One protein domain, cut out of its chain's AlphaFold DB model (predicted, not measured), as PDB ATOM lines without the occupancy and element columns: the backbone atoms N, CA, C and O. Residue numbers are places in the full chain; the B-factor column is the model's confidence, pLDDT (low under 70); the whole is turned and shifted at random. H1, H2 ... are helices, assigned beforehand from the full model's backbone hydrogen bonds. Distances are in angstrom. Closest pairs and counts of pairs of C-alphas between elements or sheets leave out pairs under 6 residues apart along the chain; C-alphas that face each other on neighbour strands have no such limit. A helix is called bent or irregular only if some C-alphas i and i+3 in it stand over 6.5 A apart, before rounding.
ATOM      1  N   ASN A   2     156.252 123.197 142.066       25.22
ATOM      2  CA  ASN A   2     157.417 124.070 142.242       25.22
ATOM      3  C   ASN A   2     157.348 125.175 141.174       25.22
ATOM      4  O   ASN A   2     157.578 124.910 139.994       25.22
ATOM      5  N   ILE A   3     156.927 126.376 141.573       42.22
ATOM      6  CA  ILE A   3     156.569 127.495 140.688       42.22
ATOM      7  C   ILE A   3     157.843 128.280 140.325       42.22
ATOM      8  O   ILE A   3     158.047 129.406 140.763       42.22
ATOM      9  N   LYS A   4     158.767 127.670 139.568       35.62
ATOM     10  CA  LYS A   4     160.079 128.293 139.269       35.62
ATOM     11  C   LYS A   4     160.394 128.597 137.808       35.62
ATOM     12  O   LYS A   4     161.529 128.946 137.505       35.62
ATOM     13  N   LYS A   5     159.420 128.564 136.900       38.06
ATOM     14  CA  LYS A   5     159.616 129.058 135.527       38.06
ATOM     15  C   LYS A   5     158.292 129.531 134.934       38.06
ATOM     16  O   LYS A   5     157.526 128.735 134.407       38.06
ATOM     17  N   PHE A   6     158.035 130.834 135.013       45.31
ATOM     18  CA  PHE A   6     157.031 131.492 134.177       45.31
ATOM     19  C   PHE A   6     157.590 131.626 132.755       45.31
ATOM     20  O   PHE A   6     158.000 132.696 132.319       45.31
ATOM     21  N   GLU A   7     157.660 130.499 132.051       44.97
ATOM     22  CA  GLU A   7     157.532 130.482 130.598       44.97
ATOM     23  C   GLU A   7     156.027 130.312 130.348       44.97
ATOM     24  O   GLU A   7     155.418 129.342 130.809       44.97
ATOM     25  N   THR A   8     155.394 131.295 129.712       53.31
ATOM     26  CA  THR A   8     153.974 131.287 129.335       53.31
ATOM     27  C   THR A   8     153.729 130.237 128.251       53.31
ATOM     28  O   THR A   8     153.509 130.542 127.084       53.31
ATOM     29  N   ASN A   9     153.791 128.958 128.624       60.16
ATOM     30  CA  ASN A   9     153.232 127.886 127.816       60.16
ATOM     31  C   ASN A   9     151.720 127.781 128.096       60.16
ATOM     32  O   ASN A   9     151.231 128.180 129.158       60.16
ATOM     33  N   LEU A  10     150.968 127.242 127.134       65.94
ATOM     34  CA  LEU A  10     149.507 127.096 127.209       65.94
ATOM     35  C   LEU A  10     149.035 126.382 128.487       65.94
ATOM     36  O   LEU A  10     147.945 126.663 128.979       65.94
ATOM     37  N   LEU A  11     149.861 125.490 129.043       69.06
ATOM     38  CA  LEU A  11     149.559 124.754 130.266       69.06
ATOM     39  C   LEU A  11     149.571 125.668 131.501       69.06
ATOM     40  O   LEU A  11     148.663 125.578 132.322       69.06
ATOM     41  N   THR A  12     150.542 126.576 131.619       71.00
ATOM     42  CA  THR A  12     150.583 127.570 132.704       71.00
ATOM     43  C   THR A  12     149.365 128.486 132.641       71.00
ATOM     44  O   THR A  12     148.685 128.669 133.651       71.00
ATOM     45  N   SER A  13     149.035 129.005 131.453       74.56
ATOM     46  CA  SER A  13     147.838 129.836 131.271       74.56
ATOM     47  C   SER A  13     146.561 129.069 131.611       74.56
ATOM     48  O   SER A  13     145.693 129.613 132.287       74.56
ATOM     49  N   PHE A  14     146.459 127.795 131.221       78.56
ATOM     50  CA  PHE A  14     145.325 126.945 131.581       78.56
ATOM     51  C   PHE A  14     145.187 126.777 133.101       78.56
ATOM     52  O   PHE A  14     144.112 127.017 133.641       78.56
ATOM     53  N   VAL A  15     146.272 126.441 133.807       84.69
ATOM     54  CA  VAL A  15     146.259 126.281 135.273       84.69
ATOM     55  C   VAL A  15     145.836 127.573 135.974       84.69
ATOM     56  O   VAL A  15     145.038 127.530 136.909       84.69
ATOM     57  N   VAL A  16     146.334 128.724 135.516       87.44
ATOM     58  CA  VAL A  16     145.957 130.034 136.064       87.44
ATOM     59  C   VAL A  16     144.465 130.319 135.855       87.44
ATOM     60  O   VAL A  16     143.789 130.752 136.789       87.44
ATOM     61  N   GLN A  17     143.927 130.021 134.670       87.00
ATOM     62  CA  GLN A  17     142.506 130.209 134.367       87.00
ATOM     63  C   GLN A  17     141.604 129.266 135.175       87.00
ATOM     64  O   GLN A  17     140.579 129.700 135.697       87.00
ATOM     65  N   GLU A  18     141.987 127.999 135.348       88.81
ATOM     66  CA  GLU A  18     141.252 127.077 136.224       88.81
ATOM     67  C   GLU A  18     141.278 127.553 137.677       88.81
ATOM     68  O   GLU A  18     140.239 127.582 138.340       88.81
ATOM     69  N   LYS A  19     142.429 128.044 138.157       89.25
ATOM     70  CA  LYS A  19     142.509 128.594 139.510       89.25
ATOM     71  C   LYS A  19     141.613 129.817 139.693       89.25
ATOM     72  O   LYS A  19     140.995 129.977 140.744       89.25
ATOM     73  N   PHE A  20     141.501 130.658 138.669       89.44
ATOM     74  CA  PHE A  20     140.601 131.806 138.693       89.44
ATOM     75  C   PHE A  20     139.125 131.395 138.749       89.44
ATOM     76  O   PHE A  20     138.349 132.008 139.484       89.44
ATOM     77  N   LYS A  21     138.731 130.329 138.040       87.75
ATOM     78  CA  LYS A  21     137.371 129.770 138.131       87.75
ATOM     79  C   LYS A  21     137.048 129.291 139.544       87.75
ATOM     80  O   LYS A  21     135.963 129.582 140.034       87.75
ATOM     81  N   GLU A  22     137.984 128.612 140.210       88.06
ATOM     82  CA  GLU A  22     137.815 128.208 141.614       88.06
ATOM     83  C   GLU A  22     137.614 129.419 142.534       88.06
ATOM     84  O   GLU A  22     136.727 129.407 143.386       88.06
ATOM     85  N   LEU A  23     138.405 130.482 142.348       86.94
ATOM     86  CA  LEU A  23     138.281 131.707 143.141       86.94
ATOM     87  C   LEU A  23     136.914 132.369 142.962       86.94
ATOM     88  O   LEU A  23     136.304 132.767 143.950       86.94
ATOM     89  N   LYS A  24     136.385 132.416 141.734       84.81
ATOM     90  CA  LYS A  24     135.059 132.991 141.451       84.81
ATOM     91  C   LYS A  24     133.898 132.289 142.159       84.81
ATOM     92  O   LYS A  24     132.846 132.894 142.298       84.81
ATOM     93  N   ILE A  25     134.071 131.043 142.602       83.19
ATOM     94  CA  ILE A  25     133.061 130.326 143.398       83.19
ATOM     95  C   ILE A  25     133.056 130.818 144.854       83.19
ATOM     96  O   ILE A  25     132.027 130.772 145.522       83.19
ATOM     97  N   ILE A  26     134.211 131.261 145.356       80.06
ATOM     98  CA  ILE A  26     134.418 131.668 146.753       80.06
ATOM     99  C   ILE A  26     134.149 133.168 146.933       80.06
ATOM    100  O   ILE A  26     133.699 133.596 147.994       80.06
ATOM    101  N   ILE A  27     134.426 133.964 145.900       82.75
ATOM    102  CA  ILE A  27     134.192 135.406 145.886       82.75
ATOM    103  C   ILE A  27     132.681 135.674 145.850       82.75
ATOM    104  O   ILE A  27     131.953 135.106 145.040       82.75
ATOM    105  N   SER A  28     132.220 136.558 146.738       74.25
ATOM    106  CA  SER A  28     130.792 136.871 146.901       74.25
ATOM    107  C   SER A  28     130.170 137.534 145.665       74.25
ATOM    108  O   SER A  28     129.025 137.233 145.326       74.25
ATOM    109  N   ASP A  29     130.939 138.375 144.969       81.69
ATOM    110  CA  ASP A  29     130.625 138.914 143.646       81.69
ATOM    111  C   ASP A  29     131.800 138.637 142.685       81.69
ATOM    112  O   ASP A  29     132.856 139.260 142.807       81.69
ATOM    113  N   PRO A  30     131.658 137.720 141.711       73.31
ATOM    114  CA  PRO A  30     132.736 137.337 140.799       73.31
ATOM    115  C   PRO A  30     133.171 138.448 139.825       73.31
ATOM    116  O   PRO A  30     134.080 138.205 139.024       73.31
ATOM    117  N   ASN A  31     132.530 139.622 139.868       81.31
ATOM    118  CA  ASN A  31     132.924 140.830 139.141       81.31
ATOM    119  C   ASN A  31     133.532 141.913 140.053       81.31
ATOM    120  O   ASN A  31     133.910 142.973 139.557       81.31
ATOM    121  N   ASP A  32     133.648 141.668 141.360       88.62
ATOM    122  CA  ASP A  32     134.293 142.591 142.291       88.62
ATOM    123  C   ASP A  32     135.821 142.518 142.138       88.62
ATOM    124  O   ASP A  32     136.507 141.669 142.722       88.62
ATOM    125  N   SER A  33     136.361 143.440 141.337       90.38
ATOM    126  CA  SER A  33     137.796 143.591 141.088       90.38
ATOM    127  C   SER A  33     138.610 143.734 142.382       90.38
ATOM    128  O   SER A  33     139.738 143.247 142.442       90.38
ATOM    129  N   PHE A  34     138.062 144.346 143.437       91.25
ATOM    130  CA  PHE A  34     138.768 144.487 144.711       91.25
ATOM    131  C   PHE A  34     138.913 143.133 145.415       91.25
ATOM    132  O   PHE A  34     140.018 142.775 145.831       91.25
ATOM    133  N   GLN A  35     137.844 142.334 145.496       91.44
ATOM    134  CA  GLN A  35     137.928 140.979 146.062       91.44
ATOM    135  C   GLN A  35     138.861 140.077 145.244       91.44
ATOM    136  O   GLN A  35     139.680 139.357 145.821       91.44
ATOM    137  N   ILE A  36     138.793 140.162 143.910       91.75
ATOM    138  CA  ILE A  36     139.705 139.439 143.013       91.75
ATOM    139  C   ILE A  36     141.159 139.826 143.303       91.75
ATOM    140  O   ILE A  36     142.007 138.942 143.456       91.75
ATOM    141  N   PHE A  37     141.449 141.126 143.418       93.25
ATOM    142  CA  PHE A  37     142.783 141.627 143.738       93.25
ATOM    143  C   PHE A  37     143.276 141.073 145.078       93.25
ATOM    144  O   PHE A  37     144.368 140.513 145.132       93.25
ATOM    145  N   LYS A  38     142.473 141.161 146.149       92.50
ATOM    146  CA  LYS A  38     142.876 140.716 147.496       92.50
ATOM    147  C   LYS A  38     143.184 139.220 147.562       92.50
ATOM    148  O   LYS A  38     144.150 138.831 148.223       92.50
ATOM    149  N   GLU A  39     142.400 138.375 146.894       92.75
ATOM    150  CA  GLU A  39     142.664 136.932 146.887       92.75
ATOM    151  C   GLU A  39     143.912 136.580 146.068       92.75
ATOM    152  O   GLU A  39     144.732 135.773 146.517       92.75
ATOM    153  N   TRP A  40     144.120 137.218 144.913       93.75
ATOM    154  CA  TRP A  40     145.340 137.009 144.131       93.75
ATOM    155  C   TRP A  40     146.586 137.559 144.816       93.75
ATOM    156  O   TRP A  40     147.598 136.864 144.843       93.75
ATOM    157  N   GLU A  41     146.515 138.744 145.421       94.50
ATOM    158  CA  GLU A  41     147.590 139.320 146.233       94.50
ATOM    159  C   GLU A  41     148.013 138.323 147.317       94.50
ATOM    160  O   GLU A  41     149.168 137.920 147.394       94.50
ATOM    161  N   LYS A  42     147.052 137.799 148.083       93.81
ATOM    162  CA  LYS A  42     147.307 136.798 149.126       93.81
ATOM    163  C   LYS A  42     147.941 135.507 148.601       93.81
ATOM    164  O   LYS A  42     148.726 134.888 149.323       93.81
ATOM    165  N   ILE A  43     147.571 135.045 147.407       93.56
ATOM    166  CA  ILE A  43     148.155 133.842 146.796       93.56
ATOM    167  C   ILE A  43     149.587 134.125 146.339       93.56
ATOM    168  O   ILE A  43     150.493 133.370 146.676       93.56
ATOM    169  N   LEU A  44     149.790 135.211 145.602       94.38
ATOM    170  CA  LEU A  44     151.058 135.528 144.952       94.38
ATOM    171  C   LEU A  44     152.110 136.025 145.948       94.38
ATOM    172  O   LEU A  44     153.277 135.658 145.831       94.38
ATOM    173  N   SER A  45     151.719 136.773 146.982       93.19
ATOM    174  CA  SER A  45     152.646 137.203 148.035       93.19
ATOM    175  C   SER A  45     153.223 136.026 148.832       93.19
ATOM    176  O   SER A  45     154.351 136.121 149.307       93.19
ATOM    177  N   LYS A  46     152.511 134.891 148.944       94.69
ATOM    178  CA  LYS A  46     153.070 133.657 149.542       94.69
ATOM    179  C   LYS A  46     154.191 133.046 148.703       94.69
ATOM    180  O   LYS A  46     155.032 132.344 149.247       94.69
ATOM    181  N   GLU A  47     154.193 133.336 147.408       92.88
ATOM    182  CA  GLU A  47     155.226 132.937 146.452       92.88
ATOM    183  C   GLU A  47     156.250 134.066 146.220       92.88
ATOM    184  O   GLU A  47     156.967 134.064 145.221       92.88
ATOM    185  N   GLU A  48     156.315 135.049 147.130       93.75
ATOM    186  CA  GLU A  48     157.281 136.160 147.118       93.75
ATOM    187  C   GLU A  48     157.183 137.074 145.880       93.75
ATOM    188  O   GLU A  48     158.172 137.665 145.423       93.75
ATOM    189  N   TYR A  49     155.975 137.207 145.323       94.56
ATOM    190  CA  TYR A  49     155.692 138.205 144.295       94.56
ATOM    191  C   TYR A  49     155.626 139.588 144.931       94.56
ATOM    192  O   TYR A  49     154.859 139.811 145.871       94.56
ATOM    193  N   ASP A  50     156.403 140.522 144.385       94.38
ATOM    194  CA  ASP A  50     156.235 141.937 144.705       94.38
ATOM    195  C   ASP A  50     154.993 142.509 144.002       94.38
ATOM    196  O   ASP A  50     154.460 141.917 143.056       94.38
ATOM    197  N   ILE A  51     154.530 143.677 144.452       93.81
ATOM    198  CA  ILE A  51     153.299 144.276 143.930       93.81
ATOM    199  C   ILE A  51     153.340 144.505 142.419       93.81
ATOM    200  O   ILE A  51     152.352 144.261 141.733       93.81
ATOM    201  N   SER A  52     154.483 144.898 141.861       94.69
ATOM    202  CA  SER A  52     154.599 145.137 140.426       94.69
ATOM    203  C   SER A  52     154.396 143.852 139.615       94.69
ATOM    204  O   SER A  52     153.788 143.871 138.544       94.69
ATOM    205  N   GLN A  53     154.832 142.707 140.154       94.69
ATOM    206  CA  GLN A  53     154.569 141.396 139.563       94.69
ATOM    207  C   GLN A  53     153.101 140.976 139.701       94.69
ATOM    208  O   GLN A  53     152.592 140.286 138.819       94.69
ATOM    209  N   ILE A  54     152.427 141.373 140.784       95.06
ATOM    210  CA  ILE A  54     150.995 141.116 140.994       95.06
ATOM    211  C   ILE A  54     150.161 141.928 139.994       95.06
ATOM    212  O   ILE A  54     149.307 141.356 139.320       95.06
ATOM    213  N   LEU A  55     150.460 143.222 139.826       94.69
ATOM    214  CA  LEU A  55     149.840 144.083 138.807       94.69
ATOM    215  C   LEU A  55     150.025 143.488 137.405       94.69
ATOM    216  O   LEU A  55     149.062 143.333 136.659       94.69
ATOM    217  N   TYR A  56     151.255 143.072 137.089       92.75
ATOM    218  CA  TYR A  56     151.569 142.346 135.859       92.75
ATOM    219  C   TYR A  56     150.710 141.099 135.655       92.75
ATOM    220  O   TYR A  56     150.135 140.909 134.585       92.75
ATOM    221  N   PHE A  57     150.631 140.247 136.674       92.12
ATOM    222  CA  PHE A  57     149.899 138.992 136.601       92.12
ATOM    223  C   PHE A  57     148.406 139.223 136.328       92.12
ATOM    224  O   PHE A  57     147.829 138.564 135.464       92.12
ATOM    225  N   LEU A  58     147.792 140.167 137.042       93.12
ATOM    226  CA  LEU A  58     146.362 140.456 136.934       93.12
ATOM    227  C   LEU A  58     145.980 141.023 135.562       93.12
ATOM    228  O   LEU A  58     144.990 140.574 134.982       93.12
ATOM    229  N   GLU A  59     146.785 141.946 135.032       90.88
ATOM    230  CA  GLU A  59     146.560 142.555 133.719       90.88
ATOM    231  C   GLU A  59     146.743 141.532 132.590       90.88
ATOM    232  O   GLU A  59     145.862 141.351 131.751       90.88
ATOM    233  N   VAL A  60     147.867 140.806 132.575       86.31
ATOM    234  CA  VAL A  60     148.207 139.909 131.455       86.31
ATOM    235  C   VAL A  60     147.289 138.695 131.369       86.31
ATOM    236  O   VAL A  60     147.044 138.185 130.276       86.31
ATOM    237  N   HIS A  61     146.739 138.236 132.493       86.62
ATOM    238  CA  HIS A  61     145.733 137.175 132.485       86.62
ATOM    239  C   HIS A  61     144.302 137.680 132.241       86.62
ATOM    240  O   HIS A  61     143.377 136.865 132.198       86.62
ATOM    241  N   GLY A  62     144.115 138.991 132.041       87.19
ATOM    242  CA  GLY A  62     142.815 139.605 131.768       87.19
ATOM    243  C   GLY A  62     141.862 139.547 132.961       87.19
ATOM    244  O   GLY A  62     140.648 139.500 132.776       87.19
ATOM    245  N   PHE A  63     142.398 139.487 134.183       90.94
ATOM    246  CA  PHE A  63     141.591 139.402 135.399       90.94
ATOM    247  C   PHE A  63     141.142 140.777 135.874       90.94
ATOM    248  O   PHE A  63     139.995 140.923 136.285       90.94
ATOM    249  N   ILE A  64     142.031 141.771 135.813       92.19
ATOM    250  CA  ILE A  64     141.743 143.162 136.174       92.19
ATOM    251  C   ILE A  64     142.521 144.064 135.219       92.19
ATOM    252  O   ILE A  64     143.710 143.840 135.030       92.19
ATOM    253  N   SER A  65     141.849 145.062 134.639       92.12
ATOM    254  CA  SER A  65     142.478 146.048 133.749       92.12
ATOM    255  C   SER A  65     143.279 147.105 134.520       92.12
ATOM    256  O   SER A  65     142.948 147.405 135.668       92.12
ATOM    257  N   PHE A  66     144.228 147.783 133.870       92.62
ATOM    258  CA  PHE A  66     144.961 148.918 134.448       92.62
ATOM    259  C   PHE A  66     144.046 150.004 135.013       92.62
ATOM    260  O   PHE A  66     144.373 150.612 136.030       92.62
ATOM    261  N   TYR A  67     142.896 150.235 134.377       92.25
ATOM    262  CA  TYR A  67     141.904 151.198 134.848       92.25
ATOM    263  C   TYR A  67     141.366 150.828 136.229       92.25
ATOM    264  O   TYR A  67     141.333 151.661 137.134       92.25
ATOM    265  N   GLU A  68     141.009 149.562 136.421       93.44
ATOM    266  CA  GLU A  68     140.521 149.063 137.704       93.44
ATOM    267  C   GLU A  68     141.661 148.914 138.726       93.44
ATOM    268  O   GLU A  68     141.497 149.295 139.884       93.44
ATOM    269  N   LEU A  69     142.851 148.471 138.305       94.06
ATOM    270  CA  LEU A  69     144.042 148.413 139.163       94.06
ATOM    271  C   LEU A  69     144.441 149.800 139.687       94.06
ATOM    272  O   LEU A  69     144.748 149.945 140.869       94.06
ATOM    273  N   GLY A  70     144.385 150.828 138.836       93.44
ATOM    274  CA  GLY A  70     144.664 152.213 139.210       93.44
ATOM    275  C   GLY A  70     143.680 152.760 140.245       93.44
ATOM    276  O   GLY A  70     144.074 153.548 141.098       93.44
ATOM    277  N   LYS A  71     142.419 152.311 140.234       91.94
ATOM    278  CA  LYS A  71     141.449 152.643 141.292       91.94
ATOM    279  C   LYS A  71     141.726 151.888 142.588       91.94
ATOM    280  O   LYS A  71     141.698 152.487 143.654       91.94
ATOM    281  N   ILE A  72     141.982 150.583 142.495       90.75
ATOM    282  CA  ILE A  72     142.161 149.703 143.659       90.75
ATOM    283  C   ILE A  72     143.425 150.059 144.441       90.75
ATOM    284  O   ILE A  72     143.411 150.056 145.669       90.75
ATOM    285  N   TYR A  73     144.519 150.338 143.733       86.19
ATOM    286  CA  TYR A  73     145.840 150.479 144.339       86.19
ATOM    287  C   TYR A  73     146.327 151.935 144.435       86.19
ATOM    288  O   TYR A  73     147.289 152.227 145.144       86.19
ATOM    289  N   GLY A  74     145.683 152.868 143.734       74.88
ATOM    290  CA  GLY A  74     146.264 154.174 143.446       74.88
ATOM    291  C   GLY A  74     146.430 155.142 144.611       74.88
ATOM    292  O   GLY A  74     147.549 155.585 144.854       74.88
ATOM    293  N   GLU A  75     145.361 155.451 145.350       66.88
ATOM    294  CA  GLU A  75     145.349 156.628 146.243       66.88
ATOM    295  C   GLU A  75     146.336 156.557 147.423       66.88
ATOM    296  O   GLU A  75     146.699 157.592 147.976       66.88
ATOM    297  N   LEU A  76     146.777 155.361 147.824       63.47
ATOM    298  CA  LEU A  76     147.603 155.177 149.027       63.47
ATOM    299  C   LEU A  76     148.963 154.523 148.773       63.47
ATOM    300  O   LEU A  76     149.807 154.531 149.670       63.47
ATOM    301  N   HIS A  77     149.179 153.930 147.597       76.69
ATOM    302  CA  HIS A  77     150.302 153.012 147.406       76.69
ATOM    303  C   HIS A  77     151.123 153.245 146.131       76.69
ATOM    304  O   HIS A  77     152.238 152.735 146.030       76.69
ATOM    305  N   LEU A  78     150.630 154.033 145.169       82.88
ATOM    306  CA  LEU A  78     151.379 154.339 143.948       82.88
ATOM    307  C   LEU A  78     152.326 155.534 144.142       82.88
ATOM    308  O   LEU A  78     152.034 156.649 143.722       82.88
ATOM    309  N   ASP A  79     153.494 155.275 144.733       87.06
ATOM    310  CA  ASP A  79     154.568 156.260 144.896       87.06
ATOM    311  C   ASP A  79     155.846 155.842 144.147       87.06
ATOM    312  O   ASP A  79     156.584 154.941 144.556       87.06
ATOM    313  N   LEU A  80     156.128 156.549 143.051       88.69
ATOM    314  CA  LEU A  80     157.330 156.362 142.232       88.69
ATOM    315  C   LEU A  80     158.621 156.859 142.908       88.69
ATOM    316  O   LEU A  80     159.718 156.515 142.459       88.69
ATOM    317  N   THR A  81     158.521 157.680 143.955       88.94
ATOM    318  CA  THR A  81     159.673 158.157 144.739       88.94
ATOM    319  C   THR A  81     160.065 157.183 145.850       88.94
ATOM    320  O   THR A  81     161.156 157.296 146.420       88.94
ATOM    321  N   SER A  82     159.207 156.201 146.138       88.12
ATOM    322  CA  SER A  82     159.451 155.211 147.176       88.12
ATOM    323  C   SER A  82     160.720 154.400 146.897       88.12
ATOM    324  O   SER A  82     161.061 154.059 145.764       88.12
ATOM    325  N   LYS A  83     161.425 154.024 147.969       87.94
ATOM    326  CA  LYS A  83     162.581 153.118 147.855       87.94
ATOM    327  C   LYS A  83     162.177 151.725 147.374       87.94
ATOM    328  O   LYS A  83     163.003 151.019 146.805       87.94
ATOM    329  N   GLU A  84     160.930 151.333 147.621       88.88
ATOM    330  CA  GLU A  84     160.383 150.055 147.175       88.88
ATOM    331  C   GLU A  84     160.267 149.991 145.657       88.88
ATOM    332  O   GLU A  84     160.612 148.965 145.080       88.88
ATOM    333  N   TYR A  85     159.893 151.099 145.004       91.25
ATOM    334  CA  TYR A  85     159.839 151.156 143.547       91.25
ATOM    335  C   TYR A  85     161.140 150.657 142.912       91.25
ATOM    336  O   TYR A  85     161.111 149.893 141.950       91.25
ATOM    337  N   GLU A  86     162.294 151.009 143.484       90.38
ATOM    338  CA  GLU A  86     163.588 150.608 142.936       90.38
ATOM    339  C   GLU A  86     163.868 149.101 143.010       90.38
ATOM    340  O   GLU A  86     164.660 148.598 142.207       90.38
ATOM    341  N   THR A  87     163.197 148.371 143.906       92.69
ATOM    342  CA  THR A  87     163.353 146.916 144.070       92.69
ATOM    343  C   THR A  87     162.347 146.100 143.258       92.69
ATOM    344  O   THR A  87     162.546 144.896 143.081       92.69
ATOM    345  N   TYR A  88     161.301 146.735 142.723       94.56
ATOM    346  CA  TYR A  88     160.257 146.064 141.957       94.56
ATOM    347  C   TYR A  88     160.780 145.402 140.682       94.56
ATOM    348  O   TYR A  88     161.557 145.980 139.913       94.56
ATOM    349  N   LYS A  89     160.316 144.173 140.429       94.38
ATOM    350  CA  LYS A  89     160.757 143.378 139.274       94.38
ATOM    351  C   LYS A  89     160.059 143.767 137.968       94.38
ATOM    352  O   LYS A  89     160.619 143.492 136.910       94.38
ATOM    353  N   ARG A  90     158.876 144.392 138.014       94.38
ATOM    354  CA  ARG A  90     158.057 144.839 136.864       94.38
ATOM    355  C   ARG A  90     157.660 146.310 136.981       94.38
ATOM    356  O   ARG A  90     156.483 146.667 137.003       94.38
ATOM    357  N   LYS A  91     158.672 147.176 137.053       95.88
ATOM    358  CA  LYS A  91     158.522 148.637 137.153       95.88
ATOM    359  C   LYS A  91     157.653 149.215 136.036       95.88
ATOM    360  O   LYS A  91     156.903 150.149 136.289       95.88
ATOM    361  N   ASP A  92     157.698 148.628 134.840       94.75
ATOM    362  CA  ASP A  92     156.805 148.957 133.726       94.75
ATOM    363  C   ASP A  92     155.319 148.858 134.095       94.75
ATOM    364  O   ASP A  92     154.566 149.793 133.845       94.75
ATOM    365  N   PHE A  93     154.894 147.773 134.742       94.44
ATOM    366  CA  PHE A  93     153.491 147.590 135.136       94.44
ATOM    367  C   PHE A  93     153.081 148.489 136.297       94.44
ATOM    368  O   PHE A  93     151.944 148.966 136.339       94.44
ATOM    369  N   PHE A  94     154.010 148.773 137.210       96.06
ATOM    370  CA  PHE A  94     153.780 149.766 138.253       96.06
ATOM    371  C   PHE A  94     153.585 151.166 137.650       96.06
ATOM    372  O   PHE A  94     152.606 151.837 137.967       96.06
ATOM    373  N   LEU A  95     154.455 151.575 136.717       96.44
ATOM    374  CA  LEU A  95     154.348 152.847 135.995       96.44
ATOM    375  C   LEU A  95     153.054 152.945 135.180       96.44
ATOM    376  O   LEU A  95     152.374 153.958 135.253       96.44
ATOM    377  N   LEU A  96     152.669 151.901 134.441       96.00
ATOM    378  CA  LEU A  96     151.415 151.887 133.673       96.00
ATOM    379  C   LEU A  96     150.183 152.050 134.576       96.00
ATOM    380  O   LEU A  96     149.255 152.795 134.247       96.00
ATOM    381  N   THR A  97     150.203 151.414 135.747       95.88
ATOM    382  CA  THR A  97     149.148 151.571 136.756       95.88
ATOM    383  C   THR A  97     149.143 152.993 137.327       95.88
ATOM    384  O   THR A  97     148.081 153.604 137.427       95.88
ATOM    385  N   TYR A  98     150.320 153.562 137.621       95.88
ATOM    386  CA  TYR A  98     150.479 154.953 138.071       95.88
ATOM    387  C   TYR A  98     149.938 155.959 137.049       95.88
ATOM    388  O   TYR A  98     149.163 156.845 137.409       95.88
ATOM    389  N   LEU A  99     150.295 155.809 135.771       96.00
ATOM    390  CA  LEU A  99     149.812 156.675 134.693       96.00
ATOM    391  C   LEU A  99     148.290 156.609 134.571       96.00
ATOM    392  O   LEU A  99     147.637 157.632 134.383       96.00
ATOM    393  N   THR A 100     147.715 155.416 134.714       94.62
ATOM    394  CA  THR A 100     146.263 155.240 134.654       94.62
ATOM    395  C   THR A 100     145.564 155.895 135.839       94.62
ATOM    396  O   THR A 100     144.603 156.638 135.643       94.62
ATOM    397  N   HIS A 101     146.068 155.673 137.056       95.31
ATOM    398  CA  HIS A 101     145.531 156.283 138.271       95.31
ATOM    399  C   HIS A 101     145.505 157.816 138.184       95.31
ATOM    400  O   HIS A 101     144.497 158.440 138.501       95.31
ATOM    401  N   ASN A 102     146.583 158.413 137.673       94.19
ATOM    402  CA  ASN A 102     146.720 159.863 137.545       94.19
ATOM    403  C   ASN A 102     146.073 160.438 136.272       94.19
ATOM    404  O   ASN A 102     146.241 161.619 135.981       94.19
ATOM    405  N   ASN A 103     145.328 159.634 135.501       94.75
ATOM    406  CA  ASN A 103     144.702 160.057 134.244       94.75
ATOM    407  C   ASN A 103     145.715 160.641 133.232       94.75
ATOM    408  O   ASN A 103     145.412 161.596 132.516       94.75
ATOM    409  N   LEU A 104     146.916 160.062 133.182       95.69
ATOM    410  CA  LEU A 104     148.029 160.446 132.307       95.69
ATOM    411  C   LEU A 104     148.210 159.487 131.119       95.69
ATOM    412  O   LEU A 104     149.107 159.686 130.303       95.69
ATOM    413  N   TRP A 105     147.389 158.440 131.006       94.25
ATOM    414  CA  TRP A 105     147.474 157.464 129.916       94.25
ATOM    415  C   TRP A 105     147.413 158.148 128.542       94.25
ATOM    416  O   TRP A 105     146.444 158.842 128.249       94.25
ATOM    417  N   GLU A 106     148.442 157.952 127.711       93.00
ATOM    418  CA  GLU A 106     148.583 158.563 126.377       93.00
ATOM    419  C   GLU A 106     148.586 160.116 126.341       93.00
ATOM    420  O   GLU A 106     148.542 160.691 125.256       93.00
TER     421      GLU A 106
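This is residues 2 to 106 of the 215 residues of an uncharacterized protein of Listeria monocytogenes (UniProt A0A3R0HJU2). Four helices, H2 to H5, make a crossed cluster with H3 near its middle, H2 on one side of H3 and the crossing pair H4 and H5 on the other; the longest helix, H1, sits off one end beyond H2, close to H2 without clearly touching it. Residues 5 to 11, of which 10 to 11 belong to H1, stick out from the body, and the long link from H4 to H5 loops out at the end away from H1. The printed part has 105 residues with five named helices, H1 to H5 in that order along the chain, and no named strand; the class is all helix. The whole is compact, with a radius of gyration of the C-alphas of 13.9 A, and spans 36 by 32 by 26 A.

H1, residues 10 to 26, begins at C-alpha 10 at (149.507, 127.096, 127.209) and measures 25.1 A from first to last C-alpha. H2, residues 33 to 45, measures 17.6 A and begins at C-alpha 33 at (137.796, 143.591, 141.088). H3, residues 51 to 60, measures 14.2 A. H4, residues 66 to 77, measures 14.6 A and is irregular: C-alphas 72 and 75 are 8.0 A apart. H5, residues 91 to 101, measures 15.1 A and ends at C-alpha 101 at (145.531, 156.283, 138.271).

H1 is close to H2 but not clearly touching: the closest C-alphas, of Leu 23 and Glu 39, are 7.8 A apart. H1 and H2 run opposite ways at a steep tilt of 58 degrees. H1 is apart from H3, H4 and H5. H2 touches H3, with the C-alphas of Glu 41 and Ile 54 closest at 6.5 A, at a steep tilt of 58 degrees, opposite ways. With residues 33 to 34 alone, H2 only just touches residues 68 to 72 of H4, with 3 pairs of C-alphas within 8 A; the closest are those of Phe 34 and Ile 72, at 6.3 A. H3 touches H5, about perpendicular at 76 degrees, the C-alphas of Ser 52 and Phe 94 closest at 5.2 A. H4 touches H5, about perpendicular at 88 degrees, the C-alphas of Gly 70 and His 101 closest at 4.3 A. In H2, H3 and H5 every O i to N i+4 pair is within hydrogen-bond range; in H1 11 of 13 are, and in H4 5 of 8.

The two C-alphas farthest apart, of Asn 2 and Asn 103, are 39.0 A apart. The printed part has no cut. The link from H4 to H5, residues 78 to 90, is long. The mean pLDDT of the printed part is 85.6, and residues 2 to 11 and 75 to 76 are under 70.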